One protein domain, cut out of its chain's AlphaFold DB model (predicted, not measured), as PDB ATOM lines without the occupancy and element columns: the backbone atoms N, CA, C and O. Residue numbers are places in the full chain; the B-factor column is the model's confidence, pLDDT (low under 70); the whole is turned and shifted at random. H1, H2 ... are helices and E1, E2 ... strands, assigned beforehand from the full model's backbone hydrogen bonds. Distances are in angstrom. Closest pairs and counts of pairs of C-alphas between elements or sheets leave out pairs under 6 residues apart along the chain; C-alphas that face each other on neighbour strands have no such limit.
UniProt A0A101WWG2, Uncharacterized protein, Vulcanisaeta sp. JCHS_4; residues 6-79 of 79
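What this domain is: This is residues 6 to 79 of the 79 residues of an uncharacterized protein of Vulcanisaeta sp. JCHS_4 (UniProt A0A101WWG2). A twisted sheet of four strands has a long helix, H2, packed along one face, over E2 and E3, and a short helix, H1, crossing part of the other face over E3 and E4. The strands and H2 run roughly along the longest axis, with the loop around Glu 30 and the turn at Gly 42 at its two ends. The printed part has 74 residues with two named helices and four named strands, in the order H1 E1 E2 E3 E4 H2; the sheet's order is E1 - E2 - E3 - E4, all antiparallel, and the class is mixed, helices and strands. The whole is compact, with a radius of gyration of the C-alphas of 12.0 A and spans of 37 by 27 by 18 A.

How they stand to each other: Along the printed part come H1, residues 6 to 13, E1, residues 22 to 25, E2, residues 35 to 41, E3, residues 44 to 50, E4, residues 55 to 60, and H2, residues 63 to 77. H1 is on the sheet at a height of 9.4 A and runs across the strands, at 64 degrees to E3 on the local plane; its closest C-alphas to E4 are those of Val 8 and Cys 56, 6.3 A apart. The four strands form a meander, each strand after E1 the antiparallel neighbour of the one before, and each successive pair is a hairpin. Between E1 and E2, N 24 and O 36 are within hydrogen-bond range at 2.8 A; between E2 and E3, N 37 and O 48 at 2.8 A; between E3 and E4, N 58 and O 47 at 2.9 A. H2 is on the opposite face from H1, giving three layers, a sheet with helices on both faces. Its height over the sheet is 7.7 A, and it runs along the strands, at 12 degrees to E2 on the local plane. The closest C-alphas of E2 and H2 are those of Ala 36 and Ala 70, 5.1 A apart. H1 and H2 are apart. In both helices every O i to N i+4 pair is within hydrogen-bond range.

Where its parts are: H1 begins at C-alpha 6, (24.403, -4.615, -21.143), and is 10.5 A long from first to last C-alpha. E1 measures 10.3 A, E2 19.1 A, E3 19.6 A and E4 17.1 A. E3 begins at C-alpha 44, (3.845, 0.170, -23.782). H2 measures 21.5 A and ends at C-alpha 77, (18.692, 10.969, -6.612).

The domain as a whole: The two C-alphas farthest apart are those of Glu 30 and Gly 42, 37.5 A. The printed part has no cut, and no link between named elements is long. The mean pLDDT of the printed part is 89.2; residues 28 to 31 and residue 79 are under 70.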
ATOM      1  N   ASP A   6      24.396  -4.019 -19.798       88.81
ATOM      2  CA  ASP A   6      24.403  -4.615 -21.143       88.81
ATOM      3  C   ASP A   6      22.984  -4.731 -21.708       88.81
ATOM      4  O   ASP A   6      22.728  -4.453 -22.883       88.81
ATOM      5  N   ARG A   7      22.031  -5.107 -20.851       86.94
ATOM      6  CA  ARG A   7      20.630  -5.262 -21.243       86.94
ATOM      7  C   ARG A   7      19.936  -3.921 -21.441       86.94
ATOM      8  O   ARG A   7      19.212  -3.756 -22.420       86.94
ATOM      9  N   VAL A   8      20.188  -2.968 -20.548       89.25
ATOM     10  CA  VAL A   8      19.712  -1.585 -20.662       89.25
ATOM     11  C   VAL A   8      20.217  -0.973 -21.962       89.25
ATOM     12  O   VAL A   8      19.421  -0.439 -22.729       89.25
ATOM     13  N   ARG A   9      21.513  -1.121 -22.258       88.19
ATOM     14  CA  ARG A   9      22.117  -0.618 -23.493       88.19
ATOM     15  C   ARG A   9      21.488  -1.234 -24.736       88.19
ATOM     16  O   ARG A   9      21.089  -0.493 -25.618       88.19
ATOM     17  N   SER A  10      21.327  -2.558 -24.774       90.12
ATOM     18  CA  SER A  10      20.671  -3.250 -25.895       90.12
ATOM     19  C   SER A  10      19.259  -2.712 -26.171       90.12
ATOM     20  O   SER A  10      18.868  -2.513 -27.320       90.12
ATOM     21  N   ILE A  11      18.503  -2.418 -25.112       88.62
ATOM     22  CA  ILE A  11      17.140  -1.897 -25.232       88.62
ATOM     23  C   ILE A  11      17.137  -0.431 -25.677       88.62
ATOM     24  O   ILE A  11      16.347  -0.074 -26.548       88.62
ATOM     25  N   VAL A  12      18.032   0.399 -25.136       86.94
ATOM     26  CA  VAL A  12      18.179   1.808 -25.533       86.94
ATOM     27  C   VAL A  12      18.671   1.934 -26.976       86.94
ATOM     28  O   VAL A  12      18.112   2.726 -27.727       86.94
ATOM     29  N   ASP A  13      19.636   1.117 -27.399       90.00
ATOM     30  CA  ASP A  13      20.102   1.063 -28.790       90.00
ATOM     31  C   ASP A  13      18.949   0.672 -29.738       90.00
ATOM     32  O   ASP A  13      18.832   1.199 -30.843       90.00
ATOM     33  N   GLY A  14      18.042  -0.198 -29.278       87.81
ATOM     34  CA  GLY A  14      16.820  -0.572 -29.995       87.81
ATOM     35  C   GLY A  14      15.774   0.544 -30.125       87.81
ATOM     36  O   GLY A  14      14.892   0.439 -30.979       87.81
ATOM     37  N   LEU A  15      15.859   1.617 -29.328       88.12
ATOM     38  CA  LEU A  15      15.008   2.803 -29.494       88.12
ATOM     39  C   LEU A  15      15.432   3.638 -30.714       88.12
ATOM     40  O   LEU A  15      14.603   4.374 -31.249       88.12
ATOM     41  N   GLY A  16      16.678   3.502 -31.184       84.69
ATOM     42  CA  GLY A  16      17.209   4.244 -32.330       84.69
ATOM     43  C   GLY A  16      17.099   5.762 -32.150       84.69
ATOM     44  O   GLY A  16      17.376   6.287 -31.075       84.69
ATOM     45  N   ASP A  17      16.639   6.464 -33.190       85.56
ATOM     46  CA  ASP A  17      16.449   7.925 -33.193       85.56
ATOM     47  C   ASP A  17      15.101   8.371 -32.592       85.56
ATOM     48  O   ASP A  17      14.623   9.480 -32.842       85.56
ATOM     49  N   LYS A  18      14.421   7.496 -31.843       89.62
ATOM     50  CA  LYS A  18      13.111   7.819 -31.281       89.62
ATOM     51  C   LYS A  18      13.250   8.869 -30.185       89.62
ATOM     52  O   LYS A  18      13.950   8.659 -29.197       89.62
ATOM     53  N   GLU A  19      12.534   9.979 -30.327       92.38
ATOM     54  CA  GLU A  19      12.481  10.996 -29.281       92.38
ATOM     55  C   GLU A  19      11.641  10.511 -28.087       92.38
ATOM     56  O   GLU A  19      10.621   9.830 -28.272       92.38
ATOM     57  N   PRO A  20      12.050  10.837 -26.847       94.81
ATOM     58  CA  PRO A  20      11.226  10.568 -25.683       94.81
ATOM     59  C   PRO A  20       9.961  11.431 -25.731       94.81
ATOM     60  O   PRO A  20      10.001  12.601 -26.103       94.81
ATOM     61  N   LEU A  21       8.839  10.861 -25.296       94.75
ATOM     62  CA  LEU A  21       7.594  11.597 -25.093       94.75
ATOM     63  C   LEU A  21       7.764  12.680 -24.028       94.75
ATOM     64  O   LEU A  21       7.291  13.800 -24.189       94.75
ATOM     65  N   GLU A  22       8.418  12.315 -22.925       95.25
ATOM     66  CA  GLU A  22       8.642  13.180 -21.773       95.25
ATOM     67  C   GLU A  22      10.024  12.907 -21.181       95.25
ATOM     68  O   GLU A  22      10.510  11.772 -21.192       95.25
ATOM     69  N   ALA A  23      10.648  13.954 -20.647       94.00
ATOM     70  CA  ALA A  23      11.924  13.871 -19.958       94.00
ATOM     71  C   ALA A  23      11.865  14.650 -18.643       94.00
ATOM     72  O   ALA A  23      11.357  15.769 -18.583       94.00
ATOM     73  N   TYR A  24      12.419  14.043 -17.605       92.62
ATOM     74  CA  TYR A  24      12.573  14.591 -16.269       92.62
ATOM     75  C   TYR A  24      14.061  14.604 -15.949       92.62
ATOM     76  O   TYR A  24      14.778  13.660 -16.282       92.62
ATOM     77  N   GLN A  25      14.538  15.664 -15.315       91.25
ATOM     78  CA  GLN A  25      15.928  15.755 -14.893       91.25
ATOM     79  C   GLN A  25      16.042  16.591 -13.626       91.25
ATOM     80  O   GLN A  25      15.216  17.481 -13.403       91.25
ATOM     81  N   THR A  26      17.065  16.313 -12.825       84.88
ATOM     82  CA  THR A  26      17.430  17.152 -11.686       84.88
ATOM     83  C   THR A  26      17.796  18.550 -12.194       84.88
ATOM     84  O   THR A  26      18.398  18.719 -13.262       84.88
ATOM     85  N   LEU A  27      17.364  19.585 -11.471       71.81
ATOM     86  CA  LEU A  27      17.849  20.943 -11.706       71.81
ATOM     87  C   LEU A  27      19.275  20.984 -11.158       71.81
ATOM     88  O   LEU A  27      19.496  20.513 -10.054       71.81
ATOM     89  N   ILE A  28      20.222  21.467 -11.962       59.19
ATOM     90  CA  ILE A  28      21.672  21.419 -11.717       59.19
ATOM     91  C   ILE A  28      22.006  21.972 -10.318       59.19
ATOM     92  O   ILE A  28      22.181  23.176 -10.147       59.19
ATOM     93  N   GLU A  29      22.098  21.085  -9.332       58.34
ATOM     94  CA  GLU A  29      22.792  21.296  -8.065       58.34
ATOM     95  C   GLU A  29      24.129  20.555  -8.167       58.34
ATOM     96  O   GLU A  29      24.211  19.464  -8.742       58.34
ATOM     97  N   GLU A  30      25.207  21.183  -7.698       56.38
ATOM     98  CA  GLU A  30      26.557  20.629  -7.804       56.38
ATOM     99  C   GLU A  30      26.604  19.241  -7.128       56.38
ATOM    100  O   GLU A  30      26.440  19.137  -5.914       56.38
ATOM    101  N   ASN A  31      26.848  18.186  -7.924       66.00
ATOM    102  CA  ASN A  31      26.938  16.759  -7.549       66.00
ATOM    103  C   ASN A  31      25.623  15.957  -7.432       66.00
ATOM    104  O   ASN A  31      25.603  14.935  -6.751       66.00
ATOM    105  N   CYS A  32      24.535  16.369  -8.094       75.81
ATOM    106  CA  CYS A  32      23.358  15.505  -8.237       75.81
ATOM    107  C   CYS A  32      22.818  15.470  -9.676       75.81
ATOM    108  O   CYS A  32      22.128  16.387 -10.135       75.81
ATOM    109  N   PHE A  33      23.089  14.376 -10.394       86.31
ATOM    110  CA  PHE A  33      22.565  14.144 -11.739       86.31
ATOM    111  C   PHE A  33      21.624  12.941 -11.760       86.31
ATOM    112  O   PHE A  33      22.065  11.799 -11.690       86.31
ATOM    113  N   GLY A  34      20.328  13.201 -11.926       91.19
ATOM    114  CA  GLY A  34      19.320  12.187 -12.220       91.19
ATOM    115  C   GLY A  34      18.532  12.583 -13.462       91.19
ATOM    116  O   GLY A  34      18.053  13.711 -13.566       91.19
ATOM    117  N   ARG A  35      18.378  11.669 -14.420       93.25
ATOM    118  CA  ARG A  35      17.582  11.868 -15.637       93.25
ATOM    119  C   ARG A  35      16.676  10.672 -15.882       93.25
ATOM    120  O   ARG A  35      17.135   9.537 -15.884       93.25
ATOM    121  N   ALA A  36      15.409  10.931 -16.171       95.06
ATOM    122  CA  ALA A  36      14.454   9.929 -16.611       95.06
ATOM    123  C   ALA A  36      13.797  10.342 -17.936       95.06
ATOM    124  O   ALA A  36      13.463  11.506 -18.139       95.06
ATOM    125  N   MET A  37      13.616   9.400 -18.854       96.50
ATOM    126  CA  MET A  37      13.034   9.603 -20.182       96.50
ATOM    127  C   MET A  37      11.974   8.539 -20.447       96.50
ATOM    128  O   MET A  37      12.202   7.362 -20.181       96.50
ATOM    129  N   ILE A  38      10.821   8.943 -20.974       97.25
ATOM    130  CA  ILE A  38       9.697   8.050 -21.264       97.25
ATOM    131  C   ILE A  38       9.560   7.899 -22.774       97.25
ATOM    132  O   ILE A  38       9.404   8.888 -23.482       97.25
ATOM    133  N   TYR A  39       9.547   6.666 -23.264       96.62
ATOM    134  CA  TYR A  39       9.366   6.324 -24.671       96.62
ATOM    135  C   TYR A  39       8.087   5.508 -24.844       96.62
ATOM    136  O   TYR A  39       7.829   4.603 -24.056       96.62
ATOM    137  N   ASP A  40       7.302   5.775 -25.888       94.25
ATOM    138  CA  ASP A  40       6.262   4.836 -26.328       94.25
ATOM    139  C   ASP A  40       6.881   3.776 -27.241       94.25
ATOM    140  O   ASP A  40       7.548   4.092 -28.225       94.25
ATOM    141  N   VAL A  41       6.662   2.508 -26.923       91.12
ATOM    142  CA  VAL A  41       7.169   1.348 -27.652       91.12
ATOM    143  C   VAL A  41       5.994   0.411 -27.925       91.12
ATOM    144  O   VAL A  41       5.776  -0.578 -27.230       91.12
ATOM    145  N   GLY A  42       5.205   0.747 -28.948       85.44
ATOM    146  CA  GLY A  42       4.170  -0.142 -29.482       85.44
ATOM    147  C   GLY A  42       3.043  -0.450 -28.493       85.44
ATOM    148  O   GLY A  42       2.623  -1.602 -28.397       85.44
ATOM    149  N   GLY A  43       2.564   0.554 -27.750       87.19
ATOM    150  CA  GLY A  43       1.469   0.394 -26.784       87.19
ATOM    151  C   GLY A  43       1.926   0.093 -25.354       87.19
ATOM    152  O   GLY A  43       1.092  -0.128 -24.473       87.19
ATOM    153  N   LYS A  44       3.239   0.119 -25.112       93.88
ATOM    154  CA  LYS A  44       3.845   0.170 -23.782       93.88
ATOM    155  C   LYS A  44       4.683   1.428 -23.641       93.88
ATOM    156  O   LYS A  44       5.191   1.953 -24.623       93.88
ATOM    157  N   TYR A  45       4.896   1.851 -22.407       96.25
ATOM    158  CA  TYR A  45       5.810   2.928 -22.067       96.25
ATOM    159  C   TYR A  45       7.068   2.345 -21.443       96.25
ATOM    160  O   TYR A  45       6.995   1.591 -20.473       96.25
ATOM    161  N   LEU A  46       8.214   2.708 -22.001       96.44
ATOM    162  CA  LEU A  46       9.522   2.400 -21.453       96.44
ATOM    163  C   LEU A  46      10.067   3.640 -20.755       96.44
ATOM    164  O   LEU A  46      10.156   4.707 -21.354       96.44
ATOM    165  N   VAL A  47      10.436   3.495 -19.492       97.44
ATOM    166  CA  VAL A  47      11.059   4.535 -18.681       97.44
ATOM    167  C   VAL A  47      12.538   4.215 -18.583       97.44
ATOM    168  O   VAL A  47      12.901   3.237 -17.942       97.44
ATOM    169  N   TYR A  48      13.382   5.016 -19.218       96.38
ATOM    170  CA  TYR A  48      14.830   4.966 -19.060       96.38
ATOM    171  C   TYR A  48      15.250   5.940 -17.966       96.38
ATOM    172  O   TYR A  48      14.941   7.122 -18.055       96.38
ATOM    173  N   MET A  49      15.946   5.456 -16.949       94.94
ATOM    174  CA  MET A  49      16.416   6.206 -15.789       94.94
ATOM    175  C   MET A  49      17.935   6.110 -15.739       94.94
ATOM    176  O   MET A  49      18.494   5.039 -15.952       94.94
ATOM    177  N   LYS A  50      18.609   7.221 -15.483       92.88
ATOM    178  CA  LYS A  50      20.063   7.291 -15.415       92.88
ATOM    179  C   LYS A  50      20.487   8.269 -14.332       92.88
ATOM    180  O   LYS A  50      19.994   9.396 -14.320       92.88
ATOM    181  N   ASP A  51      21.420   7.854 -13.491       90.56
ATOM    182  CA  ASP A  51      22.143   8.720 -12.562       90.56
ATOM    183  C   ASP A  51      23.649   8.754 -12.905       90.56
ATOM    184  O   ASP A  51      24.044   8.434 -14.035       90.56
ATOM    185  N   GLU A  52      24.489   9.220 -11.981       85.75
ATOM    186  CA  GLU A  52      25.944   9.289 -12.170       85.75
ATOM    187  C   GLU A  52      26.606   7.908 -12.308       85.75
ATOM    188  O   GLU A  52      27.606   7.777 -13.017       85.75
ATOM    189  N   GLU A  53      26.040   6.876 -11.683       85.56
ATOM    190  CA  GLU A  53      26.662   5.557 -11.545       85.56
ATOM    191  C   GLU A  53      25.933   4.468 -12.347       85.56
ATOM    192  O   GLU A  53      26.556   3.515 -12.820       85.56
ATOM    193  N   ASN A  54      24.620   4.604 -12.533       88.94
ATOM    194  CA  ASN A  54      23.738   3.547 -13.009       88.94
ATOM    195  C   ASN A  54      22.788   4.021 -14.111       88.94
ATOM    196  O   ASN A  54      22.387   5.182 -14.203       88.94
ATOM    197  N   ALA A  55      22.376   3.065 -14.942       92.19
ATOM    198  CA  ALA A  55      21.258   3.218 -15.856       92.19
ATOM    199  C   ALA A  55      20.298   2.040 -15.679       92.19
ATOM    200  O   ALA A  55      20.711   0.884 -15.640       92.19
ATOM    201  N   CYS A  56      19.010   2.341 -15.599       94.94
ATOM    202  CA  CYS A  56      17.942   1.379 -15.414       94.94
ATOM    203  C   CYS A  56      16.811   1.642 -16.402       94.94
ATOM    204  O   CYS A  56      16.610   2.758 -16.878       94.94
ATOM    205  N   ILE A  57      16.021   0.612 -16.678       95.19
ATOM    206  CA  ILE A  57      14.777   0.722 -17.426       95.19
ATOM    207  C   ILE A  57      13.618   0.076 -16.668       95.19
ATOM    208  O   ILE A  57      13.781  -0.895 -15.920       95.19
ATOM    209  N   GLU A  58      12.418   0.581 -16.915       95.56
ATOM    210  CA  GLU A  58      11.170  -0.054 -16.508       95.56
ATOM    211  C   GLU A  58      10.140   0.021 -17.637       95.56
ATOM    212  O   GLU A  58       9.964   1.066 -18.254       95.56
ATOM    213  N   GLU A  59       9.427  -1.075 -17.893       95.62
ATOM    214  CA  GLU A  59       8.274  -1.089 -18.794       95.62
ATOM    215  C   GLU A  59       6.965  -1.001 -18.007       95.62
ATOM    216  O   GLU A  59       6.785  -1.655 -16.980       95.62
ATOM    217  N   THR A  60       6.006  -0.247 -18.530       95.69
ATOM    218  CA  THR A  60       4.653  -0.156 -17.980       95.69
ATOM    219  C   THR A  60       3.628   0.062 -19.085       95.69
ATOM    220  O   THR A  60       3.908   0.672 -20.109       95.69
ATOM    221  N   ASN A  61       2.397  -0.393 -18.867       95.69
ATOM    222  CA  ASN A  61       1.294  -0.198 -19.813       95.69
ATOM    223  C   ASN A  61       0.503   1.100 -19.533       95.69
ATOM    224  O   ASN A  61      -0.543   1.329 -20.132       95.69
ATOM    225  N   SER A  62       0.958   1.935 -18.592       96.06
ATOM    226  CA  SER A  62       0.277   3.165 -18.171       96.06
ATOM    227  C   SER A  62       1.229   4.354 -18.183       96.06
ATOM    228  O   SER A  62       2.234   4.351 -17.470       96.06
ATOM    229  N   ILE A  63       0.868   5.398 -18.935       95.94
ATOM    230  CA  ILE A  63       1.647   6.640 -19.003       95.94
ATOM    231  C   ILE A  63       1.724   7.331 -17.642       95.94
ATOM    232  O   ILE A  63       2.778   7.821 -17.263       95.94
ATOM    233  N   ASN A  64       0.645   7.309 -16.854       97.00
ATOM    234  CA  ASN A  64       0.658   7.910 -15.520       97.00
ATOM    235  C   ASN A  64       1.656   7.184 -14.615       97.00
ATOM    236  O   ASN A  64       2.472   7.824 -13.965       97.00
ATOM    237  N   ARG A  65       1.687   5.845 -14.674       96.25
ATOM    238  CA  ARG A  65       2.676   5.060 -13.928       96.25
ATOM    239  C   ARG A  65       4.106   5.349 -14.394       96.25
ATOM    240  O   ARG A  65       5.004   5.374 -13.560       96.25
ATOM    241  N   ALA A  66       4.315   5.553 -15.696       96.94
ATOM    242  CA  ALA A  66       5.617   5.915 -16.250       96.94
ATOM    243  C   ALA A  66       6.101   7.274 -15.719       96.94
ATOM    244  O   ALA A  66       7.245   7.389 -15.290       96.94
ATOM    245  N   ARG A  67       5.209   8.272 -15.681       97.25
ATOM    246  CA  ARG A  67       5.478   9.601 -15.112       97.25
ATOM    247  C   ARG A  67       5.785   9.536 -13.621       97.25
ATOM    248  O   ARG A  67       6.767  10.126 -13.184       97.25
ATOM    249  N   ASP A  68       4.995   8.778 -12.860       96.56
ATOM    250  CA  ASP A  68       5.215   8.592 -11.422       96.56
ATOM    251  C   ASP A  68       6.586   7.964 -11.145       96.56
ATOM    252  O   ASP A  68       7.295   8.409 -10.248       96.56
ATOM    253  N   LEU A  69       6.981   6.953 -11.931       95.62
ATOM    254  CA  LEU A  69       8.304   6.323 -11.842       95.62
ATOM    255  C   LEU A  69       9.430   7.301 -12.179       95.62
ATOM    256  O   LEU A  69      10.383   7.417 -11.416       95.62
ATOM    257  N   ALA A  70       9.309   8.007 -13.305       94.88
ATOM    258  CA  ALA A  70      10.318   8.949 -13.768       94.88
ATOM    259  C   ALA A  70      10.549  10.079 -12.755       94.88
ATOM    260  O   ALA A  70      11.691  10.407 -12.439       94.88
ATOM    261  N   LYS A  71       9.460  10.634 -12.210       93.19
ATOM    262  CA  LYS A  71       9.520  11.676 -11.189       93.19
ATOM    263  C   LYS A  71      10.092  11.154  -9.874       93.19
ATOM    264  O   LYS A  71      11.018  11.757  -9.351       93.19
ATOM    265  N   ALA A  72       9.592  10.021  -9.375       92.38
ATOM    266  CA  ALA A  72      10.085   9.433  -8.131       92.38
ATOM    267  C   ALA A  72      11.582   9.106  -8.202       92.38
ATOM    268  O   ALA A  72      12.289   9.304  -7.219       92.38
ATOM    269  N   PHE A  73      12.069   8.645  -9.360       92.75
ATOM    270  CA  PHE A  73      13.494   8.425  -9.582       92.75
ATOM    271  C   PHE A  73      14.283   9.730  -9.452       92.75
ATOM    272  O   PHE A  73      15.155   9.817  -8.596       92.75
ATOM    273  N   VAL A  74      13.952  10.751 -10.249       90.38
ATOM    274  CA  VAL A  74      14.667  12.039 -10.236       90.38
ATOM    275  C   VAL A  74      14.652  12.679  -8.844       90.38
ATOM    276  O   VAL A  74      15.697  13.124  -8.380       90.38
ATOM    277  N   ASP A  75      13.505  12.657  -8.160       88.44
ATOM    278  CA  ASP A  75      13.364  13.189  -6.801       88.44
ATOM    279  C   ASP A  75      14.242  12.407  -5.794       88.44
ATOM    280  O   ASP A  75      14.802  13.000  -4.874       88.44
ATOM    281  N   SER A  76      14.418  11.092  -5.981       86.62
ATOM    282  CA  SER A  76      15.218  10.242  -5.083       86.62
ATOM    283  C   SER A  76      16.733  10.408  -5.215       86.62
ATOM    284  O   SER A  76      17.441  10.116  -4.258       86.62
ATOM    285  N   VAL A  77      17.239  10.869  -6.366       83.88
ATOM    286  CA  VAL A  77      18.692  10.969  -6.612       83.88
ATOM    287  C   VAL A  77      19.319  12.124  -5.819       83.88
ATOM    288  O   VAL A  77      20.472  12.019  -5.416       83.88
ATOM    289  N   CYS A  78      18.564  13.197  -5.545       71.06
ATOM    290  CA  CYS A  78      19.038  14.354  -4.762       71.06
ATOM    291  C   CYS A  78      18.524  14.382  -3.312       71.06
ATOM    292  O   CYS A  78      18.516  15.448  -2.695       71.06
ATOM    293  N   SER A  79      18.036  13.249  -2.794       67.62
ATOM    294  CA  SER A  79      17.479  13.128  -1.436       67.62
ATOM    295  C   SER A  79      18.491  12.623  -0.411       67.62
ATOM    296  O   SER A  79      19.333  11.773  -0.774       67.62
TER     297      SER A  79